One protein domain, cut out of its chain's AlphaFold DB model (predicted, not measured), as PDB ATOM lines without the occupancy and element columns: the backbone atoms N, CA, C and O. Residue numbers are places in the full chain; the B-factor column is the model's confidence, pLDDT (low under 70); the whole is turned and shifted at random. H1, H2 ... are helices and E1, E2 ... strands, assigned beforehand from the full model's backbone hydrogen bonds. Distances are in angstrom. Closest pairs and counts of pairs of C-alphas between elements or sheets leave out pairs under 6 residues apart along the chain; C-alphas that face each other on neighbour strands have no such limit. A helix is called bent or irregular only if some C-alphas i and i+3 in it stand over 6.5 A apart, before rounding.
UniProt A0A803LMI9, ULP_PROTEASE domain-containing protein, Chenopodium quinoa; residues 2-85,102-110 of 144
ATOM      1  N   LYS A   2     120.131  14.252 -49.872       70.56
ATOM      2  CA  LYS A   2     119.639  15.582 -50.313       70.56
ATOM      3  C   LYS A   2     118.354  16.030 -49.591       70.56
ATOM      4  O   LYS A   2     118.228  17.201 -49.265       70.56
ATOM      5  N   TYR A   3     117.461  15.088 -49.282       73.69
ATOM      6  CA  TYR A   3     116.197  15.352 -48.584       73.69
ATOM      7  C   TYR A   3     116.379  15.824 -47.137       73.69
ATOM      8  O   TYR A   3     115.708  16.755 -46.718       73.69
ATOM      9  N   ALA A   4     117.329  15.243 -46.397       77.88
ATOM     10  CA  ALA A   4     117.610  15.662 -45.020       77.88
ATOM     11  C   ALA A   4     118.082  17.124 -44.966       77.88
ATOM     12  O   ALA A   4     117.606  17.895 -44.141       77.88
ATOM     13  N   LYS A   5     118.937  17.520 -45.918       85.81
ATOM     14  CA  LYS A   5     119.405  18.904 -46.033       85.81
ATOM     15  C   LYS A   5     118.271  19.877 -46.366       85.81
ATOM     16  O   LYS A   5     118.234  20.972 -45.825       85.81
ATOM     17  N   PHE A   6     117.340  19.481 -47.233       89.69
ATOM     18  CA  PHE A   6     116.183  20.317 -47.551       89.69
ATOM     19  C   PHE A   6     115.306  20.579 -46.320       89.69
ATOM     20  O   PHE A   6     114.905  21.716 -46.093       89.69
ATOM     21  N   VAL A   7     115.032  19.546 -45.515       89.94
ATOM     22  CA  VAL A   7     114.212  19.691 -44.302       89.94
ATOM     23  C   VAL A   7     114.901  20.588 -43.274       89.94
ATOM     24  O   VAL A   7     114.252  21.470 -42.719       89.94
ATOM     25  N   GLU A   8     116.208  20.421 -43.073       89.88
ATOM     26  CA  GLU A   8     117.019  21.292 -42.215       89.88
ATOM     27  C   GLU A   8     116.985  22.754 -42.691       89.88
ATOM     28  O   GLU A   8     116.659  23.658 -41.920       89.88
ATOM     29  N   ASP A   9     117.262  22.998 -43.976       92.31
ATOM     30  CA  ASP A   9     117.268  24.343 -44.559       92.31
ATOM     31  C   ASP A   9     115.870  24.997 -44.438       92.31
ATOM     32  O   ASP A   9     115.751  26.179 -44.094       92.31
ATOM     33  N   PHE A  10     114.792  24.231 -44.645       92.50
ATOM     34  CA  PHE A  10     113.415  24.695 -44.442       92.50
ATOM     35  C   PHE A  10     113.124  25.022 -42.974       92.50
ATOM     36  O   PHE A  10     112.579  26.088 -42.674       92.50
ATOM     37  N   ALA A  11     113.498  24.133 -42.052       91.94
ATOM     38  CA  ALA A  11     113.235  24.311 -40.633       91.94
ATOM     39  C   ALA A  11     113.957  25.540 -40.068       91.94
ATOM     40  O   ALA A  11     113.359  26.331 -39.333       91.94
ATOM     41  N   ASN A  12     115.206  25.738 -40.489       90.19
ATOM     42  CA  ASN A  12     116.021  26.885 -40.113       90.19
ATOM     43  C   ASN A  12     115.489  28.187 -40.718       90.19
ATOM     44  O   ASN A  12     115.295  29.166 -39.997       90.19
ATOM     45  N   SER A  13     115.197  28.209 -42.022       92.88
ATOM     46  CA  SER A  13     114.680  29.417 -42.688       92.88
ATOM     47  C   SER A  13     113.287  29.823 -42.194       92.88
ATOM     48  O   SER A  13     112.967  31.011 -42.160       92.88
ATOM     49  N   SER A  14     112.486  28.858 -41.737       90.44
ATOM     50  CA  SER A  14     111.168  29.096 -41.135       90.44
ATOM     51  C   SER A  14     111.224  29.360 -39.625       90.44
ATOM     52  O   SER A  14     110.198  29.695 -39.022       90.44
ATOM     53  N   ASN A  15     112.407  29.233 -39.013       90.81
ATOM     54  CA  ASN A  15     112.651  29.359 -37.577       90.81
ATOM     55  C   ASN A  15     111.676  28.504 -36.742       90.81
ATOM     56  O   ASN A  15     111.029  29.005 -35.819       90.81
ATOM     57  N   LEU A  16     111.499  27.232 -37.130       91.50
ATOM     58  CA  LEU A  16     110.466  26.351 -36.566       91.50
ATOM     59  C   LEU A  16     110.646  26.112 -35.066       91.50
ATOM     60  O   LEU A  16     109.662  26.095 -34.328       91.50
ATOM     61  N   SER A  17     111.890  26.001 -34.604       90.25
ATOM     62  CA  SER A  17     112.228  25.795 -33.192       90.25
ATOM     63  C   SER A  17     111.736  26.918 -32.275       90.25
ATOM     64  O   SER A  17     111.547  26.681 -31.086       90.25
ATOM     65  N   SER A  18     111.497  28.124 -32.805       89.25
ATOM     66  CA  SER A  18     111.026  29.276 -32.033       89.25
ATOM     67  C   SER A  18     109.517  29.522 -32.153       89.25
ATOM     68  O   SER A  18     109.022  30.524 -31.627       89.25
ATOM     69  N   LYS A  19     108.779  28.701 -32.909       92.88
ATOM     70  CA  LYS A  19     107.336  28.888 -33.111       92.88
ATOM     71  C   LYS A  19     106.562  28.224 -31.982       92.88
ATOM     72  O   LYS A  19     106.688  27.027 -31.760       92.88
ATOM     73  N   THR A  20     105.686  28.986 -31.326       93.12
ATOM     74  CA  THR A  20     104.818  28.464 -30.258       93.12
ATOM     75  C   THR A  20     103.847  27.397 -30.763       93.12
ATOM     76  O   THR A  20     103.544  26.445 -30.046       93.12
ATOM     77  N   LEU A  21     103.359  27.562 -31.995       93.62
ATOM     78  CA  LEU A  21     102.427  26.656 -32.651       93.62
ATOM     79  C   LEU A  21     102.804  26.528 -34.130       93.62
ATOM     80  O   LEU A  21     103.022  27.542 -34.797       93.62
ATOM     81  N   VAL A  22     102.861  25.300 -34.644       95.00
ATOM     82  CA  VAL A  22     103.086  25.016 -36.070       95.00
ATOM     83  C   VAL A  22     101.993  24.080 -36.564       95.00
ATOM     84  O   VAL A  22     101.703  23.078 -35.914       95.00
ATOM     85  N   LEU A  23     101.379  24.412 -37.699       95.44
ATOM     86  CA  LEU A  23     100.347  23.602 -38.336       95.44
ATOM     87  C   LEU A  23     100.872  23.111 -39.678       95.44
ATOM     88  O   LEU A  23     101.260  23.911 -40.528       95.44
ATOM     89  N   PHE A  24     100.851  21.800 -39.865       95.44
ATOM     90  CA  PHE A  24     101.196  21.158 -41.117       95.44
ATOM     91  C   PHE A  24      99.943  20.561 -41.754       95.44
ATOM     92  O   PHE A  24      99.328  19.675 -41.148       95.44
ATOM     93  N   PRO A  25      99.566  20.987 -42.969       94.88
ATOM     94  CA  PRO A  25      98.604  20.236 -43.755       94.88
ATOM     95  C   PRO A  25      99.247  18.909 -44.187       94.88
ATOM     96  O   PRO A  25     100.380  18.884 -44.664       94.88
ATOM     97  N   VAL A  26      98.530  17.803 -44.003       94.19
ATOM     98  CA  VAL A  26      98.988  16.451 -44.348       94.19
ATOM     99  C   VAL A  26      98.014  15.841 -45.340       94.19
ATOM    100  O   VAL A  26      96.827  15.704 -45.037       94.19
ATOM    101  N   ASN A  27      98.533  15.420 -46.487       94.56
ATOM    102  CA  ASN A  27      97.784  14.744 -47.537       94.56
ATOM    103  C   ASN A  27      98.244  13.288 -47.689       94.56
ATOM    104  O   ASN A  27      99.391  12.964 -47.381       94.56
ATOM    105  N   ASP A  28      97.346  12.426 -48.158       91.12
ATOM    106  CA  ASP A  28      97.561  10.989 -48.393       91.12
ATOM    107  C   ASP A  28      98.351  10.661 -49.668       91.12
ATOM    108  O   ASP A  28      98.480   9.498 -50.049       91.12
ATOM    109  N   ASN A  29      98.889  11.664 -50.353       89.12
ATOM    110  CA  ASN A  29      99.655  11.467 -51.571       89.12
ATOM    111  C   ASN A  29     101.054  12.094 -51.470       89.12
ATOM    112  O   ASN A  29     101.226  13.212 -50.990       89.12
ATOM    113  N   ASP A  30     102.053  11.350 -51.954       71.62
ATOM    114  CA  ASP A  30     103.471  11.716 -51.894       71.62
ATOM    115  C   ASP A  30     103.952  12.517 -53.131       71.62
ATOM    116  O   ASP A  30     104.990  13.166 -53.047       71.62
ATOM    117  N   GLU A  31     103.227  12.505 -54.262       73.44
ATOM    118  CA  GLU A  31     103.719  13.074 -55.538       73.44
ATOM    119  C   GLU A  31     102.723  14.050 -56.194       73.44
ATOM    120  O   GLU A  31     102.987  15.245 -56.318       73.44
ATOM    121  N   SER A  32     101.542  13.572 -56.605       75.25
ATOM    122  CA  SER A  32     100.485  14.398 -57.215       75.25
ATOM    123  C   SER A  32      99.102  13.760 -57.055       75.25
ATOM    124  O   SER A  32      98.946  12.574 -57.335       75.25
ATOM    125  N   GLY A  33      98.102  14.544 -56.643       81.81
ATOM    126  CA  GLY A  33      96.775  14.042 -56.275       81.81
ATOM    127  C   GLY A  33      96.567  14.031 -54.761       81.81
ATOM    128  O   GLY A  33      97.034  14.940 -54.079       81.81
ATOM    129  N   GLY A  34      95.865  13.009 -54.271       84.06
ATOM    130  CA  GLY A  34      95.434  12.877 -52.879       84.06
ATOM    131  C   GLY A  34      93.919  12.961 -52.747       84.06
ATOM    132  O   GLY A  34      93.265  13.725 -53.457       84.06
ATOM    133  N   SER A  35      93.359  12.144 -51.863       87.69
ATOM    134  CA  SER A  35      91.919  12.046 -51.624       87.69
ATOM    135  C   SER A  35      91.504  12.580 -50.260       87.69
ATOM    136  O   SER A  35      90.339  12.927 -50.072       87.69
ATOM    137  N   HIS A  36      92.457  12.695 -49.331       92.25
ATOM    138  CA  HIS A  36      92.157  13.037 -47.952       92.25
ATOM    139  C   HIS A  36      93.177  13.995 -47.342       92.25
ATOM    140  O   HIS A  36      94.392  13.870 -47.527       92.25
ATOM    141  N   TRP A  37      92.677  14.963 -46.579       93.19
ATOM    142  CA  TRP A  37      93.485  15.945 -45.864       93.19
ATOM    143  C   TRP A  37      93.279  15.802 -44.363       93.19
ATOM    144  O   TRP A  37      92.170  15.627 -43.868       93.19
ATOM    145  N   SER A  38      94.372  15.942 -43.630       93.19
ATOM    146  CA  SER A  38      94.403  15.983 -42.172       93.19
ATOM    147  C   SER A  38      95.394  17.063 -41.732       93.19
ATOM    148  O   SER A  38      96.078  17.660 -42.565       93.19
ATOM    149  N   THR A  39      95.481  17.345 -40.436       93.38
ATOM    150  CA  THR A  39      96.399  18.366 -39.908       93.38
ATOM    151  C   THR A  39      97.279  17.790 -38.810       93.38
ATOM    152  O   THR A  39      96.785  17.192 -37.857       93.38
ATOM    153  N   LEU A  40      98.589  18.009 -38.905       94.75
ATOM    154  CA  LEU A  40      99.537  17.739 -37.830       94.75
ATOM    155  C   LEU A  40      99.913  19.056 -37.141       94.75
ATOM    156  O   LEU A  40     100.403  19.980 -37.783       94.75
ATOM    157  N   VAL A  41      99.696  19.142 -35.832       93.75
ATOM    158  CA  VAL A  41      99.929  20.353 -35.035       93.75
ATOM    159  C   VAL A  41     101.059  20.112 -34.045       93.75
ATOM    160  O   VAL A  41     101.014  19.133 -33.305       93.75
ATOM    161  N   TYR A  42     102.032  21.017 -33.982       93.94
ATOM    162  CA  TYR A  42     103.042  21.067 -32.927       93.94
ATOM    163  C   TYR A  42     102.748  22.211 -31.955       93.94
ATOM    164  O   TYR A  42     102.648  23.359 -32.379       93.94
ATOM    165  N   ASP A  43     102.637  21.895 -30.664       92.06
ATOM    166  CA  ASP A  43     102.523  22.840 -29.548       92.06
ATOM    167  C   ASP A  43     103.847  22.859 -28.769       92.06
ATOM    168  O   ASP A  43     104.192  21.891 -28.081       92.06
ATOM    169  N   MET A  44     104.583  23.969 -28.868       91.12
ATOM    170  CA  MET A  44     105.893  24.141 -28.235       91.12
ATOM    171  C   MET A  44     105.810  24.151 -26.710       91.12
ATOM    172  O   MET A  44     106.684  23.602 -26.042       91.12
ATOM    173  N   MET A  45     104.744  24.725 -26.146       89.25
ATOM    174  CA  MET A  45     104.573  24.837 -24.693       89.25
ATOM    175  C   MET A  45     104.417  23.461 -24.047       89.25
ATOM    176  O   MET A  45     104.854  23.241 -22.919       89.25
ATOM    177  N   LYS A  46     103.802  22.522 -24.773       88.81
ATOM    178  CA  LYS A  46     103.663  21.120 -24.358       88.81
ATOM    179  C   LYS A  46     104.762  20.212 -24.919       88.81
ATOM    180  O   LYS A  46     104.802  19.036 -24.555       88.81
ATOM    181  N   ASN A  47     105.608  20.741 -25.805       91.19
ATOM    182  CA  ASN A  47     106.540  20.001 -26.653       91.19
ATOM    183  C   ASN A  47     105.884  18.748 -27.268       91.19
ATOM    184  O   ASN A  47     106.336  17.614 -27.070       91.19
ATOM    185  N   LEU A  48     104.743  18.952 -27.933       90.75
ATOM    186  CA  LEU A  48     103.811  17.888 -28.304       90.75
ATOM    187  C   LEU A  48     103.298  18.052 -29.735       90.75
ATOM    188  O   LEU A  48     102.757  19.095 -30.092       90.75
ATOM    189  N   PHE A  49     103.374  16.971 -30.502       93.69
ATOM    190  CA  PHE A  49     102.661  16.784 -31.755       93.69
ATOM    191  C   PHE A  49     101.292  16.138 -31.534       93.69
ATOM    192  O   PHE A  49     101.154  15.188 -30.760       93.69
ATOM    193  N   MET A  50     100.290  16.645 -32.245       91.88
ATOM    194  CA  MET A  50      98.906  16.181 -32.233       91.88
ATOM    195  C   MET A  50      98.407  16.063 -33.671       91.88
ATOM    196  O   MET A  50      98.439  17.040 -34.418       91.88
ATOM    197  N   HIS A  51      97.943  14.879 -34.060       92.12
ATOM    198  CA  HIS A  51      97.365  14.644 -35.385       92.12
ATOM    199  C   HIS A  51      95.836  14.688 -35.335       92.12
ATOM    200  O   HIS A  51      95.213  14.012 -34.513       92.12
ATOM    201  N   TYR A  52      95.263  15.518 -36.206       88.38
ATOM    202  CA  TYR A  52      93.837  15.784 -36.360       88.38
ATOM    203  C   TYR A  52      93.382  15.251 -37.710       88.38
ATOM    204  O   TYR A  52      93.741  15.805 -38.750       88.38
ATOM    205  N   ASP A  53      92.574  14.200 -37.680       88.88
ATOM    206  CA  ASP A  53      92.086  13.524 -38.872       88.88
ATOM    207  C   ASP A  53      90.571  13.318 -38.764       88.88
ATOM    208  O   ASP A  53      90.090  12.665 -37.834       88.88
ATOM    209  N   SER A  54      89.813  13.906 -39.692       84.94
ATOM    210  CA  SER A  54      88.349  13.830 -39.707       84.94
ATOM    211  C   SER A  54      87.820  12.467 -40.163       84.94
ATOM    212  O   SER A  54      86.662  12.152 -39.895       84.94
ATOM    213  N   MET A  55      88.650  11.629 -40.794       84.31
ATOM    214  CA  MET A  55      88.264  10.307 -41.291       84.31
ATOM    215  C   MET A  55      89.079   9.201 -40.622       84.31
ATOM    216  O   MET A  55      89.801   8.467 -41.281       84.31
ATOM    217  N   GLN A  56      88.943   9.050 -39.302       79.06
ATOM    218  CA  GLN A  56      89.434   7.876 -38.557       79.06
ATOM    219  C   GLN A  56      90.886   7.466 -38.886       79.06
ATOM    220  O   GLN A  56      91.146   6.296 -39.156       79.06
ATOM    221  N   GLU A  57      91.834   8.408 -38.835       83.06
ATOM    222  CA  GLU A  57      93.275   8.121 -38.977       83.06
ATOM    223  C   GLU A  57      93.747   7.643 -40.364       83.06
ATOM    224  O   GLU A  57      94.850   7.102 -40.480       83.06
ATOM    225  N   LEU A  58      92.985   7.879 -41.438       87.31
ATOM    226  CA  LEU A  58      93.421   7.542 -42.802       87.31
ATOM    227  C   LEU A  58      94.792   8.142 -43.165       87.31
ATOM    228  O   LEU A  58      95.574   7.497 -43.862       87.31
ATOM    229  N   ASN A  59      95.139   9.314 -42.623       93.06
ATOM    230  CA  ASN A  59      96.434   9.955 -42.851       93.06
ATOM    231  C   ASN A  59      97.465   9.691 -41.743       93.06
ATOM    232  O   ASN A  59      98.530  10.309 -41.767       93.06
ATOM    233  N   SER A  60      97.223   8.781 -40.789       91.00
ATOM    234  CA  SER A  60      98.158   8.520 -39.674       91.00
ATOM    235  C   SER A  60      99.562   8.146 -40.151       91.00
ATOM    236  O   SER A  60     100.552   8.624 -39.596       91.00
ATOM    237  N   PHE A  61      99.672   7.340 -41.212       92.44
ATOM    238  CA  PHE A  61     100.969   6.979 -41.788       92.44
ATOM    239  C   PHE A  61     101.707   8.204 -42.354       92.44
ATOM    240  O   PHE A  61     102.876   8.432 -42.034       92.44
ATOM    241  N   HIS A  62     101.014   9.028 -43.141       93.94
ATOM    242  CA  HIS A  62     101.579  10.237 -43.747       93.94
ATOM    243  C   HIS A  62     101.965  11.273 -42.684       93.94
ATOM    244  O   HIS A  62     103.033  11.883 -42.760       93.94
ATOM    245  N   ALA A  63     101.148  11.421 -41.640       94.31
ATOM    246  CA  ALA A  63     101.422  12.321 -40.530       94.31
ATOM    247  C   ALA A  63     102.616  11.849 -39.684       94.31
ATOM    248  O   ALA A  63     103.439  12.674 -39.290       94.31
ATOM    249  N   MET A  64     102.763  10.538 -39.456       93.94
ATOM    250  CA  MET A  64     103.928   9.977 -38.763       93.94
ATOM    251  C   MET A  64     105.217  10.178 -39.570       93.94
ATOM    252  O   MET A  64     106.224  10.612 -39.016       93.94
ATOM    253  N   LYS A  65     105.179   9.941 -40.889       93.88
ATOM    254  CA  LYS A  65     106.317  10.186 -41.791       93.88
ATOM    255  C   LYS A  65     106.772  11.647 -41.727       93.88
ATOM    256  O   LYS A  65     107.969  11.917 -41.651       93.88
ATOM    257  N   LEU A  66     105.823  12.588 -41.713       94.12
ATOM    258  CA  LEU A  66     106.129  14.007 -41.548       94.12
ATOM    259  C   LEU A  66     106.709  14.310 -40.161       94.12
ATOM    260  O   LEU A  66     107.724  14.995 -40.070       94.12
ATOM    261  N   TYR A  67     106.102  13.784 -39.094       95.06
ATOM    262  CA  TYR A  67     106.607  13.929 -37.728       95.06
ATOM    263  C   TYR A  67     108.060  13.459 -37.603       95.06
ATOM    264  O   TYR A  67     108.899  14.201 -37.093       95.06
ATOM    265  N   ASP A  68     108.381  12.270 -38.116       93.81
ATOM    266  CA  ASP A  68     109.735  11.720 -38.069       93.81
ATOM    267  C   ASP A  68     110.749  12.596 -38.807       93.81
ATOM    268  O   ASP A  68     111.883  12.721 -38.348       93.81
ATOM    269  N   ALA A  69     110.337  13.241 -39.901       93.31
ATOM    270  CA  ALA A  69     111.200  14.133 -40.662       93.31
ATOM    271  C   ALA A  69     111.512  15.446 -39.924       93.31
ATOM    272  O   ALA A  69     112.607  15.977 -40.087       93.31
ATOM    273  N   VAL A  70     110.569  15.986 -39.140       93.75
ATOM    274  CA  VAL A  70     110.688  17.351 -38.590       93.75
ATOM    275  C   VAL A  70     110.972  17.419 -37.090       93.75
ATOM    276  O   VAL A  70     111.419  18.462 -36.616       93.75
ATOM    277  N   LYS A  71     110.724  16.347 -36.323       92.56
ATOM    278  CA  LYS A  71     110.772  16.366 -34.846       92.56
ATOM    279  C   LYS A  71     112.112  16.814 -34.257       92.56
ATOM    280  O   LYS A  71     112.122  17.391 -33.176       92.56
ATOM    281  N   GLU A  72     113.220  16.569 -34.954       91.69
ATOM    282  CA  GLU A  72     114.566  16.946 -34.498       91.69
ATOM    283  C   GLU A  72     114.833  18.453 -34.590       91.69
ATOM    284  O   GLU A  72     115.705  18.954 -33.889       91.69
ATOM    285  N   TYR A  73     114.055  19.181 -35.396       91.94
ATOM    286  CA  TYR A  73     114.196  20.627 -35.609       91.94
ATOM    287  C   TYR A  73     113.192  21.455 -34.795       91.94
ATOM    288  O   TYR A  73     113.035  22.657 -35.007       91.94
ATOM    289  N   MET A  74     112.480  20.812 -33.870       91.06
ATOM    290  CA  MET A  74     111.353  21.396 -33.147       91.06
ATOM    291  C   MET A  74     111.659  21.567 -31.665       91.06
ATOM    292  O   MET A  74     112.362  20.763 -31.051       91.06
ATOM    293  N   GLY A  75     111.077  22.607 -31.073       86.88
ATOM    294  CA  GLY A  75     111.153  22.851 -29.639       86.88
ATOM    295  C   GLY A  75     112.526  23.288 -29.125       86.88
ATOM    296  O   GLY A  75     113.416  23.615 -29.913       86.88
ATOM    297  N   PRO A  76     112.712  23.286 -27.790       73.38
ATOM    298  CA  PRO A  76     113.869  23.882 -27.109       73.38
ATOM    299  C   PRO A  76     115.258  23.275 -27.401       73.38
ATOM    300  O   PRO A  76     116.214  23.654 -26.739       73.38
ATOM    301  N   GLY A  77     115.396  22.356 -28.361       66.69
ATOM    302  CA  GLY A  77     116.681  21.812 -28.832       66.69
ATOM    303  C   GLY A  77     116.826  21.782 -30.359       66.69
ATOM    304  O   GLY A  77     117.863  21.367 -30.866       66.69
ATOM    305  N   GLY A  78     115.811  22.241 -31.103       64.69
ATOM    306  CA  GLY A  78     115.772  22.140 -32.565       64.69
ATOM    307  C   GLY A  78     116.765  23.039 -33.307       64.69
ATOM    308  O   GLY A  78     117.064  22.786 -34.468       64.69
ATOM    309  N   SER A  79     117.295  24.068 -32.641       56.59
ATOM    310  CA  SER A  79     118.300  24.984 -33.204       56.59
ATOM    311  C   SER A  79     119.747  24.522 -33.012       56.59
ATOM    312  O   SER A  79     120.640  25.099 -33.625       56.59
ATOM    313  N   GLU A  80     119.993  23.519 -32.162       55.31
ATOM    314  CA  GLU A  80     121.349  23.045 -31.834       55.31
ATOM    315  C   GLU A  80     121.706  21.715 -32.514       55.31
ATOM    316  O   GLU A  80     122.879  21.340 -32.553       55.31
ATOM    317  N   SER A  81     120.731  21.028 -33.120       51.22
ATOM    318  CA  SER A  81     120.956  19.822 -33.925       51.22
ATOM    319  C   SER A  81     121.515  20.165 -35.310       51.22
ATOM    320  O   SER A  81     120.894  19.919 -36.340       51.22
ATOM    321  N   GLY A  82     122.741  20.690 -35.349       47.25
ATOM    322  CA  GLY A  82     123.628  20.416 -36.473       47.25
ATOM    323  C   GLY A  82     123.932  18.920 -36.450       47.25
ATOM    324  O   GLY A  82     124.721  18.473 -35.625       47.25
ATOM    325  N   VAL A  83     123.232  18.158 -37.295       45.94
ATOM    326  CA  VAL A  83     123.239  16.689 -37.423       45.94
ATOM    327  C   VAL A  83     124.488  16.015 -36.834       45.94
ATOM    328  O   VAL A  83     125.571  16.025 -37.430       45.94
ATOM    329  N   SER A  84     124.325  15.325 -35.702       45.19
ATOM    330  CA  SER A  84     125.189  14.195 -35.366       45.19
ATOM    331  C   SER A  84     125.058  13.163 -36.488       45.19
ATOM    332  O   SER A  84     123.987  12.605 -36.724       45.19
ATOM    333  N   LYS A  85     126.153  12.984 -37.235       37.81
ATOM    334  CA  LYS A  85     126.304  12.015 -38.331       37.81
ATOM    335  C   LYS A  85     125.871  10.601 -37.898       37.81
ATOM    336  O   LYS A  85     125.928  10.302 -36.705       37.81
ATOM    337  N   VAL A 102     115.143  16.793 -25.435       75.94
ATOM    338  CA  VAL A 102     113.910  16.034 -25.225       75.94
ATOM    339  C   VAL A 102     113.096  16.153 -26.503       75.94
ATOM    340  O   VAL A 102     112.470  17.186 -26.749       75.94
ATOM    341  N   LEU A 103     113.124  15.097 -27.318       83.81
ATOM    342  CA  LEU A 103     112.336  15.039 -28.541       83.81
ATOM    343  C   LEU A 103     110.851  15.299 -28.233       83.81
ATOM    344  O   LEU A 103     110.339  14.811 -27.213       83.81
ATOM    345  N   PRO A 104     110.153  16.052 -29.101       84.12
ATOM    346  CA  PRO A 104     108.714  16.226 -29.008       84.12
ATOM    347  C   PRO A 104     107.979  14.893 -28.878       84.12
ATOM    348  O   PRO A 104     108.340  13.906 -29.514       84.12
ATOM    349  N   LYS A 105     106.917  14.856 -28.074       88.44
ATOM    350  CA  LYS A 105     106.055  13.667 -27.969       88.44
ATOM    351  C   LYS A 105     105.068  13.630 -29.134       88.44
ATOM    352  O   LYS A 105     104.656  14.680 -29.612       88.44
ATOM    353  N   TRP A 106     104.621  12.441 -29.525       88.12
ATOM    354  CA  TRP A 106     103.535  12.242 -30.490       88.12
ATOM    355  C   TRP A 106     102.246  11.802 -29.792       88.12
ATOM    356  O   TRP A 106     102.279  10.967 -28.881       88.12
ATOM    357  N   ARG A 107     101.103  12.324 -30.245       83.00
ATOM    358  CA  ARG A 107      99.765  11.818 -29.918       83.00
ATOM    359  C   ARG A 107      98.894  11.777 -31.174       83.00
ATOM    360  O   ARG A 107      98.604  12.820 -31.755       83.00
ATOM    361  N   SER A 108      98.410  10.590 -31.531       75.75
ATOM    362  CA  SER A 108      97.301  10.423 -32.472       75.75
ATOM    363  C   SER A 108      95.996  10.251 -31.700       75.75
ATOM    364  O   SER A 108      95.948   9.540 -30.695       75.75
ATOM    365  N   ASN A 109      94.961  10.957 -32.158       62.03
ATOM    366  CA  ASN A 109      93.547  10.645 -31.944       62.03
ATOM    367  C   ASN A 109      93.076  10.323 -30.507       62.03
ATOM    368  O   ASN A 109      92.062   9.656 -30.295       62.03
ATOM    369  N   GLN A 110      93.769  10.818 -29.481       55.09
ATOM    370  CA  GLN A 110      93.242  10.788 -28.122       55.09
ATOM    371  C   GLN A 110      92.344  12.004 -27.912       55.09
ATOM    372  O   GLN A 110      92.723  13.121 -28.268       55.09
TER     373      GLN A 110
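Overview. This is residues 2 to 85 and 102 to 110 of the 144 residues of the protein "ULP_PROTEASE domain-containing protein" of Chenopodium quinoa (UniProt A0A803LMI9). A twisted four-stranded sheet has helix H2 packed over one face, the other face bare; H1 lies off the sheet, packed on H2's residues 69 to 73. The printed part has 93 residues, class mixed, ordered H1 E1 E2 E3 H2 E4; the mixed sheet runs E1 E2 E3 E4. It is compact, radius of gyration of the C-alphas 13.3 A, spanning 36 by 31 by 21 A.

Arrangement. E1, residues 21 to 27, E2, 37 to 43, and E3, 48 to 52, form a meander, two successive antiparallel hairpins, with N 24 and O 40, and N 41 and O 50, each 2.8 A apart. E4, 105 to 108, is parallel to E3; N 49 and O 105 are 2.8 A apart. H2, 60 to 73, is on the sheet, making two layers, helix on one face; its closest C-alphas to E1 are Ala 63 and Val 26, 6.1 A. H1, 2 to 13, touches H2 at a steep tilt of 65 degrees; the closest C-alphas, Ala 11 and Tyr 73, are 6.3 A apart. Every O i to N i+4 pair is within hydrogen-bond range in H1, 8 of 10 in irregular H2, whose C-alphas 69 and 72 are 7.6 A apart.

Along the chain. From first to last C-alpha H2 measures 20.5 A, E2 19.9 A, E1 19.6 A. H1 begins at C-alpha 2 (119.639, 15.582, -50.313); E4 ends at C-alpha 108 (97.301, 10.423, -32.472).

Size, cuts and confidence. Residues 86 to 101 are not printed, a gap of 18.5 A between C-alphas 85 and 102. Of the links printed whole, none is long. The model's pLDDT is under 70 at residues 77 to 85 and 109 to 110.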